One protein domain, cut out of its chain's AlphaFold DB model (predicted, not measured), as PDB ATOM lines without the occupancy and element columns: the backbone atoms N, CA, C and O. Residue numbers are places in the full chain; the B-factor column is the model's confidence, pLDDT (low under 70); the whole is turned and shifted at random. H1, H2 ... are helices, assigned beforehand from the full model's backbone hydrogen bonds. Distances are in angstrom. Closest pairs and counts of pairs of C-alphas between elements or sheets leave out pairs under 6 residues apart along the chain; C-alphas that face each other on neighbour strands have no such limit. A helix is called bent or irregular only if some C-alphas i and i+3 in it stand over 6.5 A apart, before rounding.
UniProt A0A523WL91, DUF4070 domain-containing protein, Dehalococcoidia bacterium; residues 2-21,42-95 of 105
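This is residues 2 to 21 and 42 to 95 of the 105 residues of the protein "DUF4070 domain-containing protein" of Dehalococcoidia bacterium (UniProt A0A523WL91). One long helix, H5, makes the length of an elongated bundle, and two shorter helices, H2 and H4, pack side by side along part of it, both running the opposite way to H5. H3 crosses H5 near the start of H4, and the very short H1 packs on the later part of H5. The printed part has 74 residues with five named helices, in the order H1, H2, H3, H4, H5, and no named strand; the class is all helix. The whole is compact, with a radius of gyration of the C-alphas of 12.1 A, and its C-alphas span 41 by 26 by 17 A.

The hub is H5, residues 69 to 94, which touches four other helices. H4, residues 54 to 67, forms a helical hairpin with H5, at a shallow tilt of 18 degrees, opposite ways; their closest C-alphas are those of Thr 64 and Phe 72, 5.5 A apart, and H5 touches H4 with residues 71 to 79 alone. H2, residues 8 to 21, touches H5 at a shallow tilt of 31 degrees, opposite ways, with the C-alphas of Tyr 11 and Gly 82 closest at 6.8 A. H2 touches H4 at a shallow tilt of 14 degrees, the same way, with Tyr 12 and Tyr 56 closest, their C-alphas 6.4 A apart. H2, H4 and H5 form a bundle, three helices packed together. H3, residues 42 to 49, touches H5 and is about perpendicular to it, at 74 degrees; the closest C-alphas are those of Ser 43 and Val 80, 6.8 A apart. H3 and H4 touch only at the corner by their link, where the C-alphas of Gly 48 and Arg 54 are closest at 4.7 A. H1, residues 2 to 6, touches residues 82 to 90 of H5, and the C-alphas of Tyr 6 and Arg 86 are closest at 5.4 A. H1 and H2 are close but not clearly touching, while H1 is apart from H3 and H4. In H1, H2, H3 and H4 every O i to N i+4 pair is within hydrogen-bond range; in H5, 20 of 22 are.

H5 is 37.9 A long and ends with C-alpha 94 at (129.213, 155.183, 238.091). It is irregular: C-alphas 70 and 73 are 7.4 A apart. H2 is 20.3 A long, H4 19.5 A, H3 10.1 A and H1 6.2 A. H1 begins with C-alpha 2 at (122.867, 147.074, 245.451), and H4 begins with C-alpha 54 at (139.976, 137.447, 247.040).

The two C-alphas farthest apart are those of Lys 67 and Ile 95, 41.2 A. Residues 22 to 41 are not printed, and C-alphas 21 and 42 are 27.6 A apart across this cut, which lies in the link from H2 to H3. The links printed whole, H1 to H2, H3 to H4 and H4 to H5, are tight. The mean pLDDT of the printed part is 94.9, and no printed residue is under 70.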
ATOM      1  N   LEU A   2     122.273 148.181 246.228       87.19
ATOM      2  CA  LEU A   2     122.867 147.074 245.451       87.19
ATOM      3  C   LEU A   2     124.356 146.830 245.750       87.19
ATOM      4  O   LEU A   2     124.778 145.674 245.802       87.19
ATOM      5  N   ASP A   3     125.130 147.888 246.010       88.25
ATOM      6  CA  ASP A   3     126.545 147.770 246.392       88.25
ATOM      7  C   ASP A   3     126.737 146.928 247.662       88.25
ATOM      8  O   ASP A   3     127.599 146.057 247.725       88.25
ATOM      9  N   THR A   4     125.848 147.085 248.644       91.31
ATOM     10  CA  THR A   4     125.872 146.297 249.881       91.31
ATOM     11  C   THR A   4     125.608 144.817 249.604       91.31
ATOM     12  O   THR A   4     126.379 143.966 250.049       91.31
ATOM     13  N   ILE A   5     124.572 144.497 248.821       93.44
ATOM     14  CA  ILE A   5     124.151 143.112 248.531       93.44
ATOM     15  C   ILE A   5     125.225 142.347 247.740       93.44
ATOM     16  O   ILE A   5     125.448 141.158 247.990       93.44
ATOM     17  N   TYR A   6     125.909 143.021 246.810       94.25
ATOM     18  CA  TYR A   6     126.967 142.433 245.979       94.25
ATOM     19  C   TYR A   6     128.388 142.731 246.471       94.25
ATOM     20  O   TYR A   6     129.373 142.313 245.843       94.25
ATOM     21  N   SER A   7     128.518 143.378 247.631       94.12
ATOM     22  CA  SER A   7     129.797 143.505 248.316       94.12
ATOM     23  C   SER A   7     130.376 142.107 248.592       94.12
ATOM     24  O   SER A   7     129.629 141.161 248.875       94.12
ATOM     25  N   PRO A   8     131.711 141.933 248.526       95.00
ATOM     26  CA  PRO A   8     132.330 140.621 248.696       95.00
ATOM     27  C   PRO A   8     131.896 139.885 249.966       95.00
ATOM     28  O   PRO A   8     131.698 138.679 249.931       95.00
ATOM     29  N   ARG A   9     131.717 140.593 251.083       95.94
ATOM     30  CA  ARG A   9     131.307 139.975 252.344       95.94
ATOM     31  C   ARG A   9     129.901 139.379 252.255       95.94
ATOM     32  O   ARG A   9     129.750 138.165 252.381       95.94
ATOM     33  N   HIS A  10     128.904 140.221 251.990       97.00
ATOM     34  CA  HIS A  10     127.493 139.828 252.002       97.00
ATOM     35  C   HIS A  10     127.187 138.780 250.929       97.00
ATOM     36  O   HIS A  10     126.464 137.815 251.180       97.00
ATOM     37  N   TYR A  11     127.789 138.915 249.743       97.56
ATOM     38  CA  TYR A  11     127.600 137.943 248.674       97.56
ATOM     39  C   TYR A  11     128.133 136.555 249.057       97.56
ATOM     40  O   TYR A  11     127.417 135.561 248.938       97.56
ATOM     41  N   TYR A  12     129.376 136.468 249.542       97.44
ATOM     42  CA  TYR A  12     129.987 135.176 249.869       97.44
ATOM     43  C   TYR A  12     129.373 134.521 251.111       97.44
ATOM     44  O   TYR A  12     129.316 133.294 251.172       97.44
ATOM     45  N   GLU A  13     128.882 135.303 252.077       96.75
ATOM     46  CA  GLU A  13     128.106 134.779 253.208       96.75
ATOM     47  C   GLU A  13     126.825 134.088 252.719       96.75
ATOM     48  O   GLU A  13     126.594 132.928 253.057       96.75
ATOM     49  N   ARG A  14     126.066 134.730 251.821       97.06
ATOM     50  CA  ARG A  14     124.871 134.124 251.209       97.06
ATOM     51  C   ARG A  14     125.187 132.861 250.418       97.06
ATOM     52  O   ARG A  14     124.470 131.871 250.538       97.06
ATOM     53  N   VAL A  15     126.266 132.869 249.633       97.62
ATOM     54  CA  VAL A  15     126.705 131.677 248.890       97.62
ATOM     55  C   VAL A  15     127.053 130.539 249.845       97.62
ATOM     56  O   VAL A  15     126.672 129.397 249.601       97.62
ATOM     57  N   LYS A  16     127.745 130.830 250.952       96.56
ATOM     58  CA  LYS A  16     128.075 129.822 251.961       96.56
ATOM     59  C   LYS A  16     126.813 129.219 252.587       96.56
ATOM     60  O   LYS A  16     126.754 127.998 252.709       96.56
ATOM     61  N   THR A  17     125.830 130.045 252.949       96.88
ATOM     62  CA  THR A  17     124.535 129.582 253.480       96.88
ATOM     63  C   THR A  17     123.822 128.692 252.470       96.88
ATOM     64  O   THR A  17     123.520 127.541 252.775       96.88
ATOM     65  N   PHE A  18     123.682 129.166 251.229       96.44
ATOM     66  CA  PHE A  18     123.066 128.401 250.147       96.44
ATOM     67  C   PHE A  18     123.743 127.040 249.946       96.44
ATOM     68  O   PHE A  18     123.073 126.016 249.898       96.44
ATOM     69  N   LEU A  19     125.076 126.994 249.890       94.81
ATOM     70  CA  LEU A  19     125.800 125.732 249.733       94.81
ATOM     71  C   LEU A  19     125.617 124.793 250.931       94.81
ATOM     72  O   LEU A  19     125.687 123.583 250.740       94.81
ATOM     73  N   GLY A  20     125.391 125.310 252.141       93.62
ATOM     74  CA  GLY A  20     125.098 124.505 253.329       93.62
ATOM     75  C   GLY A  20     123.733 123.819 253.257       93.62
ATOM     76  O   GLY A  20     123.632 122.627 253.539       93.62
ATOM     77  N   GLU A  21     122.715 124.552 252.816       93.62
ATOM     78  CA  GLU A  21     121.323 124.086 252.769       93.62
ATOM     79  C   GLU A  21     121.004 123.285 251.501       93.62
ATOM     80  O   GLU A  21     120.173 122.374 251.516       93.62
ATOM     81  N   LYS A  42     141.034 130.718 234.827       96.38
ATOM     82  CA  LYS A  42     140.689 132.142 234.766       96.38
ATOM     83  C   LYS A  42     140.024 132.617 236.061       96.38
ATOM     84  O   LYS A  42     140.320 133.722 236.507       96.38
ATOM     85  N   SER A  43     139.175 131.799 236.686       96.69
ATOM     86  CA  SER A  43     138.550 132.132 237.970       96.69
ATOM     87  C   SER A  43     139.583 132.280 239.092       96.69
ATOM     88  O   SER A  43     139.524 133.261 239.828       96.69
ATOM     89  N   ILE A  44     140.588 131.400 239.161       97.50
ATOM     90  CA  ILE A  44     141.669 131.479 240.157       97.50
ATOM     91  C   ILE A  44     142.454 132.781 239.980       97.50
ATOM     92  O   ILE A  44     142.678 133.515 240.944       97.50
ATOM     93  N   TRP A  45     142.819 133.116 238.742       97.69
ATOM     94  CA  TRP A  45     143.583 134.330 238.463       97.69
ATOM     95  C   TRP A  45     142.771 135.610 238.713       97.69
ATOM     96  O   TRP A  45     143.200 136.515 239.433       97.69
ATOM     97  N   VAL A  46     141.563 135.700 238.149       97.31
ATOM     98  CA  VAL A  46     140.740 136.917 238.207       97.31
ATOM     99  C   VAL A  46     140.143 137.133 239.598       97.31
ATOM    100  O   VAL A  46     140.154 138.260 240.091       97.31
ATOM    101  N   LEU A  47     139.628 136.083 240.242       97.12
ATOM    102  CA  LEU A  47     138.966 136.185 241.547       97.12
ATOM    103  C   LEU A  47     139.952 136.040 242.703       97.12
ATOM    104  O   LEU A  47     139.880 136.813 243.659       97.12
ATOM    105  N   GLY A  48     140.862 135.070 242.610       96.25
ATOM    106  CA  GLY A  48     141.779 134.705 243.687       96.25
ATOM    107  C   GLY A  48     143.021 135.583 243.787       96.25
ATOM    108  O   GLY A  48     143.506 135.804 244.896       96.25
ATOM    109  N   ILE A  49     143.515 136.125 242.672       96.44
ATOM    110  CA  ILE A  49     144.728 136.959 242.669       96.44
ATOM    111  C   ILE A  49     144.353 138.433 242.500       96.44
ATOM    112  O   ILE A  49     144.608 139.245 243.390       96.44
ATOM    113  N   LYS A  50     143.669 138.789 241.405       94.88
ATOM    114  CA  LYS A  50     143.347 140.194 241.086       94.88
ATOM    115  C   LYS A  50     142.084 140.737 241.777       94.88
ATOM    116  O   LYS A  50     141.862 141.946 241.803       94.88
ATOM    117  N   GLY A  51     141.227 139.876 242.324       92.38
ATOM    118  CA  GLY A  51     139.892 140.259 242.789       92.38
ATOM    119  C   GLY A  51     139.879 141.075 244.090       92.38
ATOM    120  O   GLY A  51     140.544 140.724 245.069       92.38
ATOM    121  N   LYS A  52     139.020 142.109 244.157       90.25
ATOM    122  CA  LYS A  52     138.722 142.869 245.395       90.25
ATOM    123  C   LYS A  52     138.202 141.966 246.531       90.25
ATOM    124  O   LYS A  52     138.445 142.227 247.701       90.25
ATOM    125  N   GLY A  53     137.521 140.872 246.182       93.12
ATOM    126  CA  GLY A  53     136.958 139.887 247.116       93.12
ATOM    127  C   GLY A  53     137.818 138.645 247.375       93.12
ATOM    128  O   GLY A  53     137.282 137.656 247.869       93.12
ATOM    129  N   ARG A  54     139.118 138.651 247.038       96.62
ATOM    130  CA  ARG A  54     139.976 137.447 247.040       96.62
ATOM    131  C   ARG A  54     140.005 136.667 248.355       96.62
ATOM    132  O   ARG A  54     139.995 135.444 248.331       96.62
ATOM    133  N   ARG A  55     139.990 137.350 249.507       97.25
ATOM    134  CA  ARG A  55     139.973 136.685 250.827       97.25
ATOM    135  C   ARG A  55     138.713 135.828 251.003       97.25
ATOM    136  O   ARG A  55     138.798 134.690 251.452       97.25
ATOM    137  N   TYR A  56     137.556 136.356 250.599       97.69
ATOM    138  CA  TYR A  56     136.283 135.635 250.638       97.69
ATOM    139  C   TYR A  56     136.241 134.503 249.610       97.69
ATOM    140  O   TYR A  56     135.797 133.405 249.943       97.69
ATOM    141  N   TYR A  57     136.783 134.747 248.411       98.06
ATOM    142  CA  TYR A  57     136.958 133.718 247.387       98.06
ATOM    143  C   TYR A  57     137.767 132.535 247.909       98.06
ATOM    144  O   TYR A  57     137.259 131.422 247.906       98.06
ATOM    145  N   TRP A  58     138.973 132.762 248.435       98.19
ATOM    146  CA  TRP A  58     139.824 131.683 248.942       98.19
ATOM    147  C   TRP A  58     139.201 130.944 250.125       98.19
ATOM    148  O   TRP A  58     139.272 129.718 250.184       98.19
ATOM    149  N   ARG A  59     138.525 131.660 251.033       97.69
ATOM    150  CA  ARG A  59     137.805 131.031 252.148       97.69
ATOM    151  C   ARG A  59     136.710 130.087 251.652       97.69
ATOM    152  O   ARG A  59     136.590 128.981 252.173       97.69
ATOM    153  N   LEU A  60     135.915 130.510 250.668       97.75
ATOM    154  CA  LEU A  60     134.870 129.674 250.081       97.75
ATOM    155  C   LEU A  60     135.474 128.523 249.271       97.75
ATOM    156  O   LEU A  60     135.090 127.379 249.473       97.75
ATOM    157  N   PHE A  61     136.453 128.821 248.417       98.00
ATOM    158  CA  PHE A  61     137.156 127.864 247.568       98.00
ATOM    159  C   PHE A  61     137.706 126.700 248.393       98.00
ATOM    160  O   PHE A  61     137.320 125.557 248.168       98.00
ATOM    161  N   LEU A  62     138.542 126.995 249.394       98.00
ATOM    162  CA  LEU A  62     139.167 125.975 250.234       98.00
ATOM    163  C   LEU A  62     138.125 125.246 251.086       98.00
ATOM    164  O   LEU A  62     138.156 124.022 251.187       98.00
ATOM    165  N   SER A  63     137.157 125.970 251.657       97.06
ATOM    166  CA  SER A  63     136.114 125.341 252.473       97.06
ATOM    167  C   SER A  63     135.241 124.386 251.660       97.06
ATOM    168  O   SER A  63     134.900 123.319 252.165       97.06
ATOM    169  N   THR A  64     134.837 124.746 250.441       96.38
ATOM    170  CA  THR A  64     134.003 123.876 249.604       96.38
ATOM    171  C   THR A  64     134.820 122.725 249.032       96.38
ATOM    172  O   THR A  64     134.328 121.601 249.042       96.38
ATOM    173  N   LEU A  65     136.062 122.969 248.605       96.44
ATOM    174  CA  LEU A  65     136.939 121.929 248.069       96.44
ATOM    175  C   LEU A  65     137.194 120.818 249.096       96.44
ATOM    176  O   LEU A  65     137.071 119.645 248.764       96.44
ATOM    177  N   LEU A  66     137.486 121.189 250.347       96.81
ATOM    178  CA  LEU A  66     137.813 120.230 251.405       96.81
ATOM    179  C   LEU A  66     136.575 119.571 252.030       96.81
ATOM    180  O   LEU A  66     136.601 118.383 252.326       96.81
ATOM    181  N   LYS A  67     135.488 120.323 252.257       94.69
ATOM    182  CA  LYS A  67     134.329 119.820 253.025       94.69
ATOM    183  C   LYS A  67     133.193 119.298 252.155       94.69
ATOM    184  O   LYS A  67     132.401 118.481 252.612       94.69
ATOM    185  N   GLN A  68     133.035 119.829 250.943       92.25
ATOM    186  CA  GLN A  68     131.875 119.569 250.086       92.25
ATOM    187  C   GLN A  68     132.287 119.488 248.601       92.25
ATOM    188  O   GLN A  68     131.734 120.226 247.781       92.25
ATOM    189  N   PRO A  69     133.221 118.590 248.218       91.25
ATOM    190  CA  PRO A  69     133.808 118.557 246.871       91.25
ATOM    191  C   PRO A  69     132.764 118.379 245.760       91.25
ATOM    192  O   PRO A  69     132.901 118.946 244.680       91.25
ATOM    193  N   ARG A  70     131.654 117.683 246.037       90.25
ATOM    194  CA  ARG A  70     130.531 117.544 245.089       90.25
ATOM    195  C   ARG A  70     129.861 118.876 244.730       90.25
ATOM    196  O   ARG A  70     129.290 118.988 243.656       90.25
ATOM    197  N   LYS A  71     129.925 119.879 245.611       92.69
ATOM    198  CA  LYS A  71     129.361 121.223 245.395       92.69
ATOM    199  C   LYS A  71     130.411 122.229 244.919       92.69
ATOM    200  O   LYS A  71     130.096 123.403 244.736       92.69
ATOM    201  N   PHE A  72     131.657 121.796 244.730       93.94
ATOM    202  CA  PHE A  72     132.751 122.675 244.338       93.94
ATOM    203  C   PHE A  72     132.557 123.316 242.955       93.94
ATOM    204  O   PHE A  72     132.709 124.532 242.862       93.94
ATOM    205  N   PRO A  73     132.126 122.594 241.900       93.00
ATOM    206  CA  PRO A  73     131.843 123.241 240.617       93.00
ATOM    207  C   PRO A  73     130.805 124.367 240.750       93.00
ATOM    208  O   PRO A  73     130.994 125.460 240.216       93.00
ATOM    209  N   LEU A  74     129.757 124.139 241.547       94.25
ATOM    210  CA  LEU A  74     128.715 125.129 241.816       94.25
ATOM    211  C   LEU A  74     129.250 126.347 242.584       94.25
ATOM    212  O   LEU A  74     128.889 127.478 242.258       94.25
ATOM    213  N   SER A  75     130.132 126.155 243.570       96.62
ATOM    214  CA  SER A  75     130.716 127.282 244.309       96.62
ATOM    215  C   SER A  75     131.603 128.165 243.429       96.62
ATOM    216  O   SER A  75     131.586 129.391 243.588       96.62
ATOM    217  N   ILE A  76     132.322 127.583 242.464       97.12
ATOM    218  CA  ILE A  76     133.086 128.339 241.464       97.12
ATOM    219  C   ILE A  76     132.146 129.132 240.558       97.12
ATOM    220  O   ILE A  76     132.348 130.337 240.401       97.12
ATOM    221  N   SER A  77     131.093 128.503 240.026       96.19
ATOM    222  CA  SER A  77     130.097 129.184 239.187       96.19
ATOM    223  C   SER A  77     129.460 130.373 239.908       96.19
ATOM    224  O   SER A  77     129.430 131.477 239.368       96.19
ATOM    225  N   LEU A  78     129.040 130.195 241.165       97.56
ATOM    226  CA  LEU A  78     128.504 131.285 241.986       97.56
ATOM    227  C   LEU A  78     129.549 132.384 242.226       97.56
ATOM    228  O   LEU A  78     129.242 133.566 242.115       97.56
ATOM    229  N   SER A  79     130.807 132.030 242.485       97.69
ATOM    230  CA  SER A  79     131.877 133.023 242.672       97.69
ATOM    231  C   SER A  79     132.111 133.879 241.420       97.69
ATOM    232  O   SER A  79     132.332 135.089 241.530       97.69
ATOM    233  N   VAL A  80     132.033 133.267 240.233       97.25
ATOM    234  CA  VAL A  80     132.111 133.962 238.940       97.25
ATOM    235  C   VAL A  80     130.900 134.878 238.751       97.25
ATOM    236  O   VAL A  80     131.086 136.065 238.474       97.25
ATOM    237  N   SER A  81     129.679 134.395 238.993       96.75
ATOM    238  CA  SER A  81     128.465 135.224 238.930       96.75
ATOM    239  C   SER A  81     128.531 136.423 239.878       96.75
ATOM    240  O   SER A  81     128.261 137.547 239.468       96.75
ATOM    241  N   GLY A  82     128.987 136.233 241.120       96.38
ATOM    242  CA  GLY A  82     129.178 137.321 242.082       96.38
ATOM    243  C   GLY A  82     130.166 138.390 241.622       96.38
ATOM    244  O   GLY A  82     129.973 139.578 241.883       96.38
ATOM    245  N   TYR A  83     131.222 137.997 240.903       95.88
ATOM    246  CA  TYR A  83     132.130 138.955 240.277       95.88
ATOM    247  C   TYR A  83     131.442 139.769 239.185       95.88
ATOM    248  O   TYR A  83     131.595 140.992 239.170       95.88
ATOM    249  N   HIS A  84     130.676 139.113 238.311       95.62
ATOM    250  CA  HIS A  84     129.928 139.797 237.260       95.62
ATOM    251  C   HIS A  84     128.890 140.753 237.844       95.62
ATOM    252  O   HIS A  84     128.860 141.912 237.442       95.62
ATOM    253  N   PHE A  85     128.125 140.334 238.853       95.50
ATOM    254  CA  PHE A  85     127.155 141.206 239.515       95.50
ATOM    255  C   PHE A  85     127.810 142.431 240.141       95.50
ATOM    256  O   PHE A  85     127.345 143.545 239.921       95.50
ATOM    257  N   ARG A  86     128.943 142.264 240.838       94.44
ATOM    258  CA  ARG A  86     129.688 143.414 241.365       94.44
ATOM    259  C   ARG A  86     130.138 144.350 240.248       94.44
ATOM    260  O   ARG A  86     130.035 145.555 240.412       94.44
ATOM    261  N   LYS A  87     130.616 143.826 239.115       93.94
ATOM    262  CA  LYS A  87     131.025 144.663 237.976       93.94
ATOM    263  C   LYS A  87     129.864 145.429 237.353       93.94
ATOM    264  O   LYS A  87     130.027 146.593 237.007       93.94
ATOM    265  N   VAL A  88     128.709 144.786 237.240       94.62
ATOM    266  CA  VAL A  88     127.479 145.416 236.761       94.62
ATOM    267  C   VAL A  88     127.052 146.536 237.710       94.62
ATOM    268  O   VAL A  88     126.822 147.651 237.261       94.62
ATOM    269  N   VAL A  89     127.034 146.286 239.020       93.62
ATOM    270  CA  VAL A  89     126.679 147.297 240.031       93.62
ATOM    271  C   VAL A  89     127.682 148.448 240.082       93.62
ATOM    272  O   VAL A  89     127.258 149.597 240.106       93.62
ATOM    273  N   GLU A  90     128.990 148.160 240.032       91.44
ATOM    274  CA  GLU A  90     130.043 149.184 239.919       91.44
ATOM    275  C   GLU A  90     129.769 150.100 238.715       91.44
ATOM    276  O   GLU A  90     129.853 151.316 238.846       91.44
ATOM    277  N   LYS A  91     129.380 149.523 237.567       92.31
ATOM    278  CA  LYS A  91     129.027 150.293 236.369       92.31
ATOM    279  C   LYS A  91     127.772 151.141 236.587       92.31
ATOM    280  O   LYS A  91     127.822 152.332 236.315       92.31
ATOM    281  N   TYR A  92     126.681 150.564 237.091       90.12
ATOM    282  CA  TYR A  92     125.424 151.295 237.305       90.12
ATOM    283  C   TYR A  92     125.571 152.481 238.259       90.12
ATOM    284  O   TYR A  92     124.992 153.526 238.008       90.12
ATOM    285  N   ILE A  93     126.360 152.335 239.324       88.81
ATOM    286  CA  ILE A  93     126.589 153.417 240.294       88.81
ATOM    287  C   ILE A  93     127.463 154.530 239.700       88.81
ATOM    288  O   ILE A  93     127.348 155.677 240.110       88.81
ATOM    289  N   SER A  94     128.336 154.203 238.743       86.31
ATOM    290  CA  SER A  94     129.213 155.183 238.091       86.31
ATOM    291  C   SER A  94     128.555 155.979 236.959       86.31
ATOM    292  O   SER A  94     129.174 156.917 236.466       86.31
ATOM    293  N   ILE A  95     127.351 155.599 236.519       86.44
ATOM    294  CA  ILE A  95     126.615 156.344 235.491       86.44
ATOM    295  C   ILE A  95     126.057 157.612 236.154       86.44
ATOM    296  O   ILE A  95     125.296 157.477 237.116       86.44
TER     297      ILE A  95